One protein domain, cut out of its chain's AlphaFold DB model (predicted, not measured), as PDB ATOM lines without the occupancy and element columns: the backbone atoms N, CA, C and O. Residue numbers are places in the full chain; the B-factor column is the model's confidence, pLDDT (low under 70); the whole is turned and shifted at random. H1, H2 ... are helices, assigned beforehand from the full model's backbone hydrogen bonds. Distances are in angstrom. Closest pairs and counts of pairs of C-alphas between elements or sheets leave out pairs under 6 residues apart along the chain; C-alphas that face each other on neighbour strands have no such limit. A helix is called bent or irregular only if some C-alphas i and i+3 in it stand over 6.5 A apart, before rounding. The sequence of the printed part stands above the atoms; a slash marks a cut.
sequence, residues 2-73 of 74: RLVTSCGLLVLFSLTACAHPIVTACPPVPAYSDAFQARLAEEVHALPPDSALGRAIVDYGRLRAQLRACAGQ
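Overview. This is residues 2 to 73 of the 74 residues of an uncharacterized protein of Hypericibacter adhaerens (UniProt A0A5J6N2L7). A strung-out chain: H1 and short H2 make one arm, a long unnamed stretch, residues 19 to 33, leads to H3, and H4 folds back from H3 in an open V. The printed part has 72 residues, with four named helices in the order H1, H2, H3, H4 and no named strand: all helix. It is extended, with a radius of gyration of the C-alphas of 22.3 A and spans of 69 by 32 by 18 A.

Arrangement. Start at H1, residues 2 to 13; it and H2, residues 15 to 18, meet only through their tight link. H3, residues 34 to 45, is apart from both. H4, residues 52 to 71, is close to H3 but not clearly touching: look at the closest C-alphas, Val 44 and Gly 54, 7.2 A apart. They run opposite ways at a steep tilt of 59 degrees. Every O i to N i+4 pair is within hydrogen-bond range in H3 and H4, against 5 of 8 in H1; H2 is too short for one.

Along the chain. Find C-alpha 2 at (-21.003, 34.871, 39.296); from there H1 runs 17.9 A. H2 is only just irregular, with C-alphas 15 and 18 6.9 A apart. H3 runs 16.4 A, and H4 28.4 A to C-alpha 71 at (-36.058, 4.428, 15.352).

Size, cuts and confidence. The farthest C-alphas, Arg 2 and Ala 35, are 70.8 A apart. The printed part has no cut; the link from H2 to H3 is long. Residues 2 to 24 and 72 to 73 have pLDDT under 70.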
ATOM      1  N   ARG A   2     -19.560  34.673  39.574       53.03
ATOM      2  CA  ARG A   2     -21.003  34.871  39.296       53.03
ATOM      3  C   ARG A   2     -21.405  34.760  37.810       53.03
ATOM      4  O   ARG A   2     -22.555  34.449  37.524       53.03
ATOM      5  N   LEU A   3     -20.462  34.950  36.877       51.19
ATOM      6  CA  LEU A   3     -20.703  34.838  35.425       51.19
ATOM      7  C   LEU A   3     -20.797  33.378  34.929       51.19
ATOM      8  O   LEU A   3     -21.537  33.090  33.997       51.19
ATOM      9  N   VAL A   4     -20.089  32.445  35.579       54.00
ATOM     10  CA  VAL A   4     -20.036  31.021  35.181       54.00
ATOM     11  C   VAL A   4     -21.344  30.296  35.524       54.00
ATOM     12  O   VAL A   4     -21.836  29.493  34.736       54.00
ATOM     13  N   THR A   5     -21.976  30.656  36.644       52.44
ATOM     14  CA  THR A   5     -23.311  30.176  37.047       52.44
ATOM     15  C   THR A   5     -24.415  30.588  36.074       52.44
ATOM     16  O   THR A   5     -25.348  29.822  35.859       52.44
ATOM     17  N   SER A   6     -24.294  31.758  35.432       53.09
ATOM     18  CA  SER A   6     -25.277  32.242  34.451       53.09
ATOM     19  C   SER A   6     -25.247  31.443  33.143       53.09
ATOM     20  O   SER A   6     -26.280  31.284  32.499       53.09
ATOM     21  N   CYS A   7     -24.077  30.922  32.760       53.62
ATOM     22  CA  CYS A   7     -23.919  30.110  31.552       53.62
ATOM     23  C   CYS A   7     -24.453  28.680  31.760       53.62
ATOM     24  O   CYS A   7     -25.095  28.121  30.876       53.62
ATOM     25  N   GLY A   8     -24.279  28.113  32.963       55.97
ATOM     26  CA  GLY A   8     -24.790  26.776  33.297       55.97
ATOM     27  C   GLY A   8     -26.321  26.667  33.268       55.97
ATOM     28  O   GLY A   8     -26.863  25.662  32.814       55.97
ATOM     29  N   LEU A   9     -27.027  27.725  33.685       57.69
ATOM     30  CA  LEU A   9     -28.495  27.788  33.650       57.69
ATOM     31  C   LEU A   9     -29.059  27.872  32.220       57.69
ATOM     32  O   LEU A   9     -30.103  27.280  31.951       57.69
ATOM     33  N   LEU A  10     -28.356  28.539  31.296       59.94
ATOM     34  CA  LEU A  10     -28.750  28.609  29.880       59.94
ATOM     35  C   LEU A  10     -28.605  27.255  29.173       59.94
ATOM     36  O   LEU A  10     -29.465  26.881  28.376       59.94
ATOM     37  N   VAL A  11     -27.560  26.489  29.501       62.50
ATOM     38  CA  VAL A  11     -27.361  25.145  28.938       62.50
ATOM     39  C   VAL A  11     -28.479  24.206  29.392       62.50
ATOM     40  O   VAL A  11     -29.054  23.526  28.553       62.50
ATOM     41  N   LEU A  12     -28.864  24.231  30.673       60.25
ATOM     42  CA  LEU A  12     -29.927  23.374  31.220       60.25
ATOM     43  C   LEU A  12     -31.327  23.703  30.671       60.25
ATOM     44  O   LEU A  12     -32.099  22.787  30.397       60.25
ATOM     45  N   PHE A  13     -31.638  24.984  30.445       60.03
ATOM     46  CA  PHE A  13     -32.905  25.406  29.824       60.03
ATOM     47  C   PHE A  13     -33.043  24.957  28.363       60.03
ATOM     48  O   PHE A  13     -34.154  24.844  27.847       60.03
ATOM     49  N   SER A  14     -31.922  24.686  27.694       62.97
ATOM     50  CA  SER A  14     -31.910  24.326  26.275       62.97
ATOM     51  C   SER A  14     -32.301  22.864  26.022       62.97
ATOM     52  O   SER A  14     -32.695  22.533  24.907       62.97
ATOM     53  N   LEU A  15     -32.242  21.985  27.036       56.41
ATOM     54  CA  LEU A  15     -32.569  20.558  26.873       56.41
ATOM     55  C   LEU A  15     -34.068  20.242  26.971       56.41
ATOM     56  O   LEU A  15     -34.498  19.198  26.490       56.41
ATOM     57  N   THR A  16     -34.889  21.120  27.553       60.62
ATOM     58  CA  THR A  16     -36.343  20.895  27.669       60.62
ATOM     59  C   THR A  16     -37.136  21.388  26.456       60.62
ATOM     60  O   THR A  16     -38.351  21.215  26.404       60.62
ATOM     61  N   ALA A  17     -36.474  21.991  25.463       58.59
ATOM     62  CA  ALA A  17     -37.134  22.588  24.301       58.59
ATOM     63  C   ALA A  17     -37.622  21.565  23.251       58.59
ATOM     64  O   ALA A  17     -38.309  21.944  22.307       58.59
ATOM     65  N   CYS A  18     -37.323  20.271  23.415       61.84
ATOM     66  CA  CYS A  18     -37.764  19.209  22.503       61.84
ATOM     67  C   CYS A  18     -38.951  18.391  23.039       61.84
ATOM     68  O   CYS A  18     -39.024  17.188  22.797       61.84
ATOM     69  N   ALA A  19     -39.906  19.005  23.738       60.25
ATOM     70  CA  ALA A  19     -41.187  18.356  24.015       60.25
ATOM     71  C   ALA A  19     -42.078  18.417  22.759       60.25
ATOM     72  O   ALA A  19     -42.947  19.277  22.632       60.25
ATOM     73  N   HIS A  20     -41.829  17.530  21.791       61.34
ATOM     74  CA  HIS A  20     -42.739  17.353  20.661       61.34
ATOM     75  C   HIS A  20     -44.028  16.699  21.172       61.34
ATOM     76  O   HIS A  20     -43.940  15.744  21.951       61.34
ATOM     77  N   PRO A  21     -45.220  17.165  20.758       59.84
ATOM     78  CA  PRO A  21     -46.448  16.446  21.056       59.84
ATOM     79  C   PRO A  21     -46.289  15.013  20.544       59.84
ATOM     80  O   PRO A  21     -45.945  14.803  19.379       59.84
ATOM     81  N   ILE A  22     -46.496  14.031  21.424       61.38
ATOM     82  CA  ILE A  22     -46.505  12.623  21.035       61.38
ATOM     83  C   ILE A  22     -47.682  12.465  20.075       61.38
ATOM     84  O   ILE A  22     -48.838  12.415  20.486       61.38
ATOM     85  N   VAL A  23     -47.390  12.434  18.776       61.56
ATOM     86  CA  VAL A  23     -48.341  11.996  17.761       61.56
ATOM     87  C   VAL A  23     -48.505  10.497  17.997       61.56
ATOM     88  O   VAL A  23     -47.689   9.694  17.557       61.56
ATOM     89  N   THR A  24     -49.516  10.120  18.780       61.06
ATOM     90  CA  THR A  24     -49.725   8.740  19.249       61.06
ATOM     91  C   THR A  24     -50.100   7.763  18.132       61.06
ATOM     92  O   THR A  24     -50.136   6.560  18.369       61.06
ATOM     93  N   ALA A  25     -50.358   8.248  16.916       74.62
ATOM     94  CA  ALA A  25     -50.591   7.417  15.745       74.62
ATOM     95  C   ALA A  25     -49.856   7.991  14.529       74.62
ATOM     96  O   ALA A  25     -50.164   9.092  14.070       74.62
ATOM     97  N   CYS A  26     -48.895   7.244  13.982       76.81
ATOM     98  CA  CYS A  26     -48.343   7.560  12.668       76.81
ATOM     99  C   CYS A  26     -49.485   7.601  11.636       76.81
ATOM    100  O   CYS A  26     -50.345   6.715  11.674       76.81
ATOM    101  N   PRO A  27     -49.504   8.572  10.703       80.88
ATOM    102  CA  PRO A  27     -50.488   8.577   9.629       80.88
ATOM    103  C   PRO A  27     -50.482   7.227   8.894       80.88
ATOM    104  O   PRO A  27     -49.399   6.726   8.566       80.88
ATOM    105  N   PRO A  28     -51.652   6.613   8.646       83.38
ATOM    106  CA  PRO A  28     -51.713   5.332   7.963       83.38
ATOM    107  C   PRO A  28     -51.203   5.483   6.529       83.38
ATOM    108  O   PRO A  28     -51.510   6.454   5.836       83.38
ATOM    109  N   VAL A  29     -50.431   4.499   6.069       86.62
ATOM    110  CA  VAL A  29     -50.037   4.418   4.660       86.62
ATOM    111  C   VAL A  29     -51.254   3.942   3.858       86.62
ATOM    112  O   VAL A  29     -51.849   2.933   4.241       86.62
ATOM    113  N   PRO A  30     -51.638   4.623   2.763       92.44
ATOM    114  CA  PRO A  30     -52.717   4.156   1.901       92.44
ATOM    115  C   PRO A  30     -52.465   2.733   1.388       92.44
ATOM    116  O   PRO A  30     -51.354   2.406   0.964       92.44
ATOM    117  N   ALA A  31     -53.503   1.898   1.403       94.69
ATOM    118  CA  ALA A  31     -53.467   0.598   0.751       94.69
ATOM    119  C   ALA A  31     -53.710   0.778  -0.753       94.69
ATOM    120  O   ALA A  31     -54.709   1.372  -1.160       94.69
ATOM    121  N   TYR A  32     -52.802   0.255  -1.571       95.88
ATOM    122  CA  TYR A  32     -52.936   0.237  -3.025       95.88
ATOM    123  C   TYR A  32     -53.339  -1.159  -3.489       95.88
ATOM    124  O   TYR A  32     -52.832  -2.148  -2.966       95.88
ATOM    125  N   SER A  33     -54.241  -1.237  -4.469       97.81
ATOM    126  CA  SER A  33     -54.625  -2.510  -5.080       97.81
ATOM    127  C   SER A  33     -53.495  -3.084  -5.934       97.81
ATOM    128  O   SER A  33     -52.659  -2.342  -6.454       97.81
ATOM    129  N   ASP A  34     -53.518  -4.397  -6.157       98.12
ATOM    130  CA  ASP A  34     -52.535  -5.076  -7.009       98.12
ATOM    131  C   ASP A  34     -52.520  -4.504  -8.434       98.12
ATOM    132  O   ASP A  34     -51.460  -4.287  -9.010       98.12
ATOM    133  N   ALA A  35     -53.694  -4.168  -8.979       98.38
ATOM    134  CA  ALA A  35     -53.812  -3.537 -10.294       98.38
ATOM    135  C   ALA A  35     -53.141  -2.153 -10.345       98.38
ATOM    136  O   ALA A  35     -52.502  -1.804 -11.338       98.38
ATOM    137  N   PHE A  36     -53.260  -1.366  -9.271       98.31
ATOM    138  CA  PHE A  36     -52.574  -0.080  -9.172       98.31
ATOM    139  C   PHE A  36     -51.056  -0.268  -9.076       98.31
ATOM    140  O   PHE A  36     -50.311   0.425  -9.762       98.31
ATOM    141  N   GLN A  37     -50.600  -1.229  -8.270       97.56
ATOM    142  CA  GLN A  37     -49.175  -1.538  -8.120       97.56
ATOM    143  C   GLN A  37     -48.552  -2.054  -9.423       97.56
ATOM    144  O   GLN A  37     -47.441  -1.657  -9.767       97.56
ATOM    145  N   ALA A  38     -49.275  -2.882 -10.183       98.38
ATOM    146  CA  ALA A  38     -48.830  -3.353 -11.492       98.38
ATOM    147  C   ALA A  38     -48.647  -2.186 -12.471       98.38
ATOM    148  O   ALA A  38     -47.604  -2.065 -13.107       98.38
ATOM    149  N   ARG A  39     -49.620  -1.267 -12.528       98.50
ATOM    150  CA  ARG A  39     -49.499  -0.048 -13.335       98.50
ATOM    151  C   ARG A  39     -48.315   0.817 -12.892       98.50
ATOM    152  O   ARG A  39     -47.582   1.310 -13.743       98.50
ATOM    153  N   LEU A  40     -48.114   0.990 -11.586       97.38
ATOM    154  CA  LEU A  40     -46.986   1.751 -11.050       97.38
ATOM    155  C   LEU A  40     -45.641   1.140 -11.475       97.38
ATOM    156  O   LEU A  40     -44.720   1.875 -11.821       97.38
ATOM    157  N   ALA A  41     -45.524  -0.189 -11.472       97.38
ATOM    158  CA  ALA A  41     -44.316  -0.877 -11.917       97.38
ATOM    159  C   ALA A  41     -44.015  -0.607 -13.400       97.38
ATOM    160  O   ALA A  41     -42.873  -0.296 -13.733       97.38
ATOM    161  N   GLU A  42     -45.034  -0.646 -14.265       98.50
ATOM    162  CA  GLU A  42     -44.894  -0.294 -15.684       98.50
ATOM    163  C   GLU A  42     -44.470   1.170 -15.872       98.50
ATOM    164  O   GLU A  42     -43.552   1.464 -16.636       98.50
ATOM    165  N   GLU A  43     -45.075   2.100 -15.125       98.31
ATOM    166  CA  GLU A  43     -44.714   3.523 -15.169       98.31
ATOM    167  C   GLU A  43     -43.259   3.760 -14.733       98.31
ATOM    168  O   GLU A  43     -42.555   4.564 -15.345       98.31
ATOM    169  N   VAL A  44     -42.785   3.038 -13.713       96.75
ATOM    170  CA  VAL A  44     -41.384   3.087 -13.269       96.75
ATOM    171  C   VAL A  44     -40.448   2.474 -14.313       96.75
ATOM    172  O   VAL A  44     -39.371   3.020 -14.548       96.75
ATOM    173  N   HIS A  45     -40.842   1.372 -14.955       96.69
ATOM    174  CA  HIS A  45     -40.035   0.710 -15.981       96.69
ATOM    175  C   HIS A  45     -39.902   1.547 -17.261       96.69
ATOM    176  O   HIS A  45     -38.863   1.519 -17.915       96.69
ATOM    177  N   ALA A  46     -40.927   2.335 -17.588       98.12
ATOM    178  CA  ALA A  46     -40.938   3.226 -18.745       98.12
ATOM    179  C   ALA A  46     -40.102   4.507 -18.562       98.12
ATOM    180  O   ALA A  46     -39.976   5.298 -19.503       98.12
ATOM    181  N   LEU A  47     -39.542   4.759 -17.372       98.06
ATOM    182  CA  LEU A  47     -38.711   5.937 -17.144       98.06
ATOM    183  C   LEU A  47     -37.440   5.897 -18.013       98.06
ATOM    184  O   LEU A  47     -36.822   4.839 -18.154       98.06
ATOM    185  N   PRO A  48     -36.984   7.049 -18.545       97.75
ATOM    186  CA  PRO A  48     -35.706   7.111 -19.239       97.75
ATOM    187  C   PRO A  48     -34.548   6.652 -18.339       97.75
ATOM    188  O   PRO A  48     -34.589   6.893 -17.122       97.75
ATOM    189  N   PRO A  49     -33.479   6.082 -18.920       94.94
ATOM    190  CA  PRO A  49     -32.221   5.894 -18.209       94.94
ATOM    191  C   PRO A  49     -31.776   7.199 -17.531       94.94
ATOM    192  O   PRO A  49     -31.984   8.288 -18.065       94.94
ATOM    193  N   ASP A  50     -31.212   7.089 -16.327       94.19
ATOM    194  CA  ASP A  50     -30.755   8.226 -15.510       94.19
ATOM    195  C   ASP A  50     -31.834   9.267 -15.140       94.19
ATOM    196  O   ASP A  50     -31.512  10.383 -14.714       94.19
ATOM    197  N   SER A  51     -33.120   8.896 -15.232       97.94
ATOM    198  CA  SER A  51     -34.246   9.729 -14.801       97.94
ATOM    199  C   SER A  51     -34.059  10.243 -13.371       97.94
ATOM    200  O   SER A  51     -33.865   9.478 -12.419       97.94
ATOM    201  N   ALA A  52     -34.187  11.562 -13.199       98.25
ATOM    202  CA  ALA A  52     -34.132  12.197 -11.885       98.25
ATOM    203  C   ALA A  52     -35.221  11.664 -10.939       98.25
ATOM    204  O   ALA A  52     -34.960  11.503  -9.749       98.25
ATOM    205  N   LEU A  53     -36.405  11.333 -11.468       97.50
ATOM    206  CA  LEU A  53     -37.488  10.729 -10.693       97.50
ATOM    207  C   LEU A  53     -37.116   9.320 -10.219       97.50
ATOM    208  O   LEU A  53     -37.305   9.005  -9.048       97.50
ATOM    209  N   GLY A  54     -36.539   8.498 -11.103       97.19
ATOM    210  CA  GLY A  54     -36.073   7.156 -10.747       97.19
ATOM    211  C   GLY A  54     -35.042   7.194  -9.617       97.19
ATOM    212  O   GLY A  54     -35.179   6.472  -8.629       97.19
ATOM    213  N   ARG A  55     -34.069   8.114  -9.703       97.62
ATOM    214  CA  ARG A  55     -33.097   8.352  -8.621       97.62
ATOM    215  C   ARG A  55     -33.781   8.775  -7.318       97.62
ATOM    216  O   ARG A  55     -33.538   8.165  -6.282       97.62
ATOM    217  N   ALA A  56     -34.694   9.747  -7.379       98.00
ATOM    218  CA  ALA A  56     -35.401  10.243  -6.199       98.00
ATOM    219  C   ALA A  56     -36.228   9.155  -5.485       98.00
ATOM    220  O   ALA A  56     -36.256   9.117  -4.255       98.00
ATOM    221  N   ILE A  57     -36.867   8.243  -6.231       97.00
ATOM    222  CA  ILE A  57     -37.616   7.108  -5.660       97.00
ATOM    223  C   ILE A  57     -36.683   6.184  -4.862       97.00
ATOM    224  O   ILE A  57     -37.003   5.808  -3.730       97.00
ATOM    225  N   VAL A  58     -35.519   5.845  -5.425       96.56
ATOM    226  CA  VAL A  58     -34.510   5.001  -4.759       96.56
ATOM    227  C   VAL A  58     -33.974   5.683  -3.499       96.56
ATOM    228  O   VAL A  58     -33.923   5.060  -2.433       96.56
ATOM    229  N   ASP A  59     -33.630   6.968  -3.595       98.00
ATOM    230  CA  ASP A  59     -33.117   7.752  -2.471       98.00
ATOM    231  C   ASP A  59     -34.140   7.843  -1.333       98.00
ATOM    232  O   ASP A  59     -33.800   7.643  -0.164       98.00
ATOM    233  N   TYR A  60     -35.416   8.052  -1.661       96.62
ATOM    234  CA  TYR A  60     -36.488   8.072  -0.671       96.62
ATOM    235  C   TYR A  60     -36.676   6.708   0.012       96.62
ATOM    236  O   TYR A  60     -36.878   6.634   1.229       96.62
ATOM    237  N   GLY A  61     -36.546   5.611  -0.739       96.19
ATOM    238  CA  GLY A  61     -36.536   4.256  -0.188       96.19
ATOM    239  C   GLY A  61     -35.407   4.044   0.827       96.19
ATOM    240  O   GLY A  61     -35.652   3.540   1.931       96.19
ATOM    241  N   ARG A  62     -34.188   4.496   0.495       98.06
ATOM    242  CA  ARG A  62     -33.025   4.460   1.396       98.06
ATOM    243  C   ARG A  62     -33.255   5.306   2.648       98.06
ATOM    244  O   ARG A  62     -33.020   4.808   3.749       98.06
ATOM    245  N   LEU A  63     -33.761   6.530   2.501       96.44
ATOM    246  CA  LEU A  63     -34.081   7.408   3.628       96.44
ATOM    247  C   LEU A  63     -35.057   6.730   4.597       96.44
ATOM    248  O   LEU A  63     -34.812   6.687   5.800       96.44
ATOM    249  N   ARG A  64     -36.139   6.122   4.093       94.38
ATOM    250  CA  ARG A  64     -37.098   5.397   4.945       94.38
ATOM    251  C   ARG A  64     -36.468   4.198   5.655       94.38
ATOM    252  O   ARG A  64     -36.846   3.905   6.787       94.38
ATOM    253  N   ALA A  65     -35.530   3.500   5.016       95.56
ATOM    254  CA  ALA A  65     -34.788   2.417   5.657       95.56
ATOM    255  C   ALA A  65     -33.887   2.933   6.790       95.56
ATOM    256  O   ALA A  65     -33.906   2.361   7.878       95.56
ATOM    257  N   GLN A  66     -33.175   4.040   6.569       95.94
ATOM    258  CA  GLN A  66     -32.362   4.696   7.595       95.94
ATOM    259  C   GLN A  66     -33.216   5.164   8.776       95.94
ATOM    260  O   GLN A  66     -32.886   4.864   9.916       95.94
ATOM    261  N   LEU A  67     -34.353   5.817   8.517       92.69
ATOM    262  CA  LEU A  67     -35.273   6.264   9.567       92.69
ATOM    263  C   LEU A  67     -35.778   5.099  10.430       92.69
ATOM    264  O   LEU A  67     -35.818   5.224  11.652       92.69
ATOM    265  N   ARG A  68     -36.109   3.949   9.822       89.56
ATOM    266  CA  ARG A  68     -36.470   2.731  10.569       89.56
ATOM    267  C   ARG A  68     -35.315   2.218  11.427       89.56
ATOM    268  O   ARG A  68     -35.541   1.838  12.569       89.56
ATOM    269  N   ALA A  69     -34.095   2.220  10.891       92.56
ATOM    270  CA  ALA A  69     -32.913   1.803  11.638       92.56
ATOM    271  C   ALA A  69     -32.635   2.733  12.829       92.56
ATOM    272  O   ALA A  69     -32.333   2.234  13.906       92.56
ATOM    273  N   CYS A  70     -32.774   4.052  12.666       89.62
ATOM    274  CA  CYS A  70     -32.605   5.022  13.752       89.62
ATOM    275  C   CYS A  70     -33.710   4.910  14.811       89.62
ATOM    276  O   CYS A  70     -33.429   5.043  15.995       89.62
ATOM    277  N   ALA A  71     -34.956   4.633  14.411       81.50
ATOM    278  CA  ALA A  71     -36.058   4.428  15.352       81.50
ATOM    279  C   ALA A  71     -35.873   3.173  16.226       81.50
ATOM    280  O   ALA A  71     -36.326   3.158  17.363       81.50
ATOM    281  N   GLY A  72     -35.197   2.138  15.717       63.41
ATOM    282  CA  GLY A  72     -34.816   0.954  16.498       63.41
ATOM    283  C   GLY A  72     -33.553   1.129  17.354       63.41
ATOM    284  O   GLY A  72     -33.157   0.183  18.026       63.41
ATOM    285  N   GLN A  73     -32.904   2.298  17.300       55.81
ATOM    286  CA  GLN A  73     -31.716   2.656  18.094       55.81
ATOM    287  C   GLN A  73     -32.055   3.551  19.304       55.81
ATOM    288  O   GLN A  73     -31.138   4.081  19.933       55.81
TER     289      GLN A  73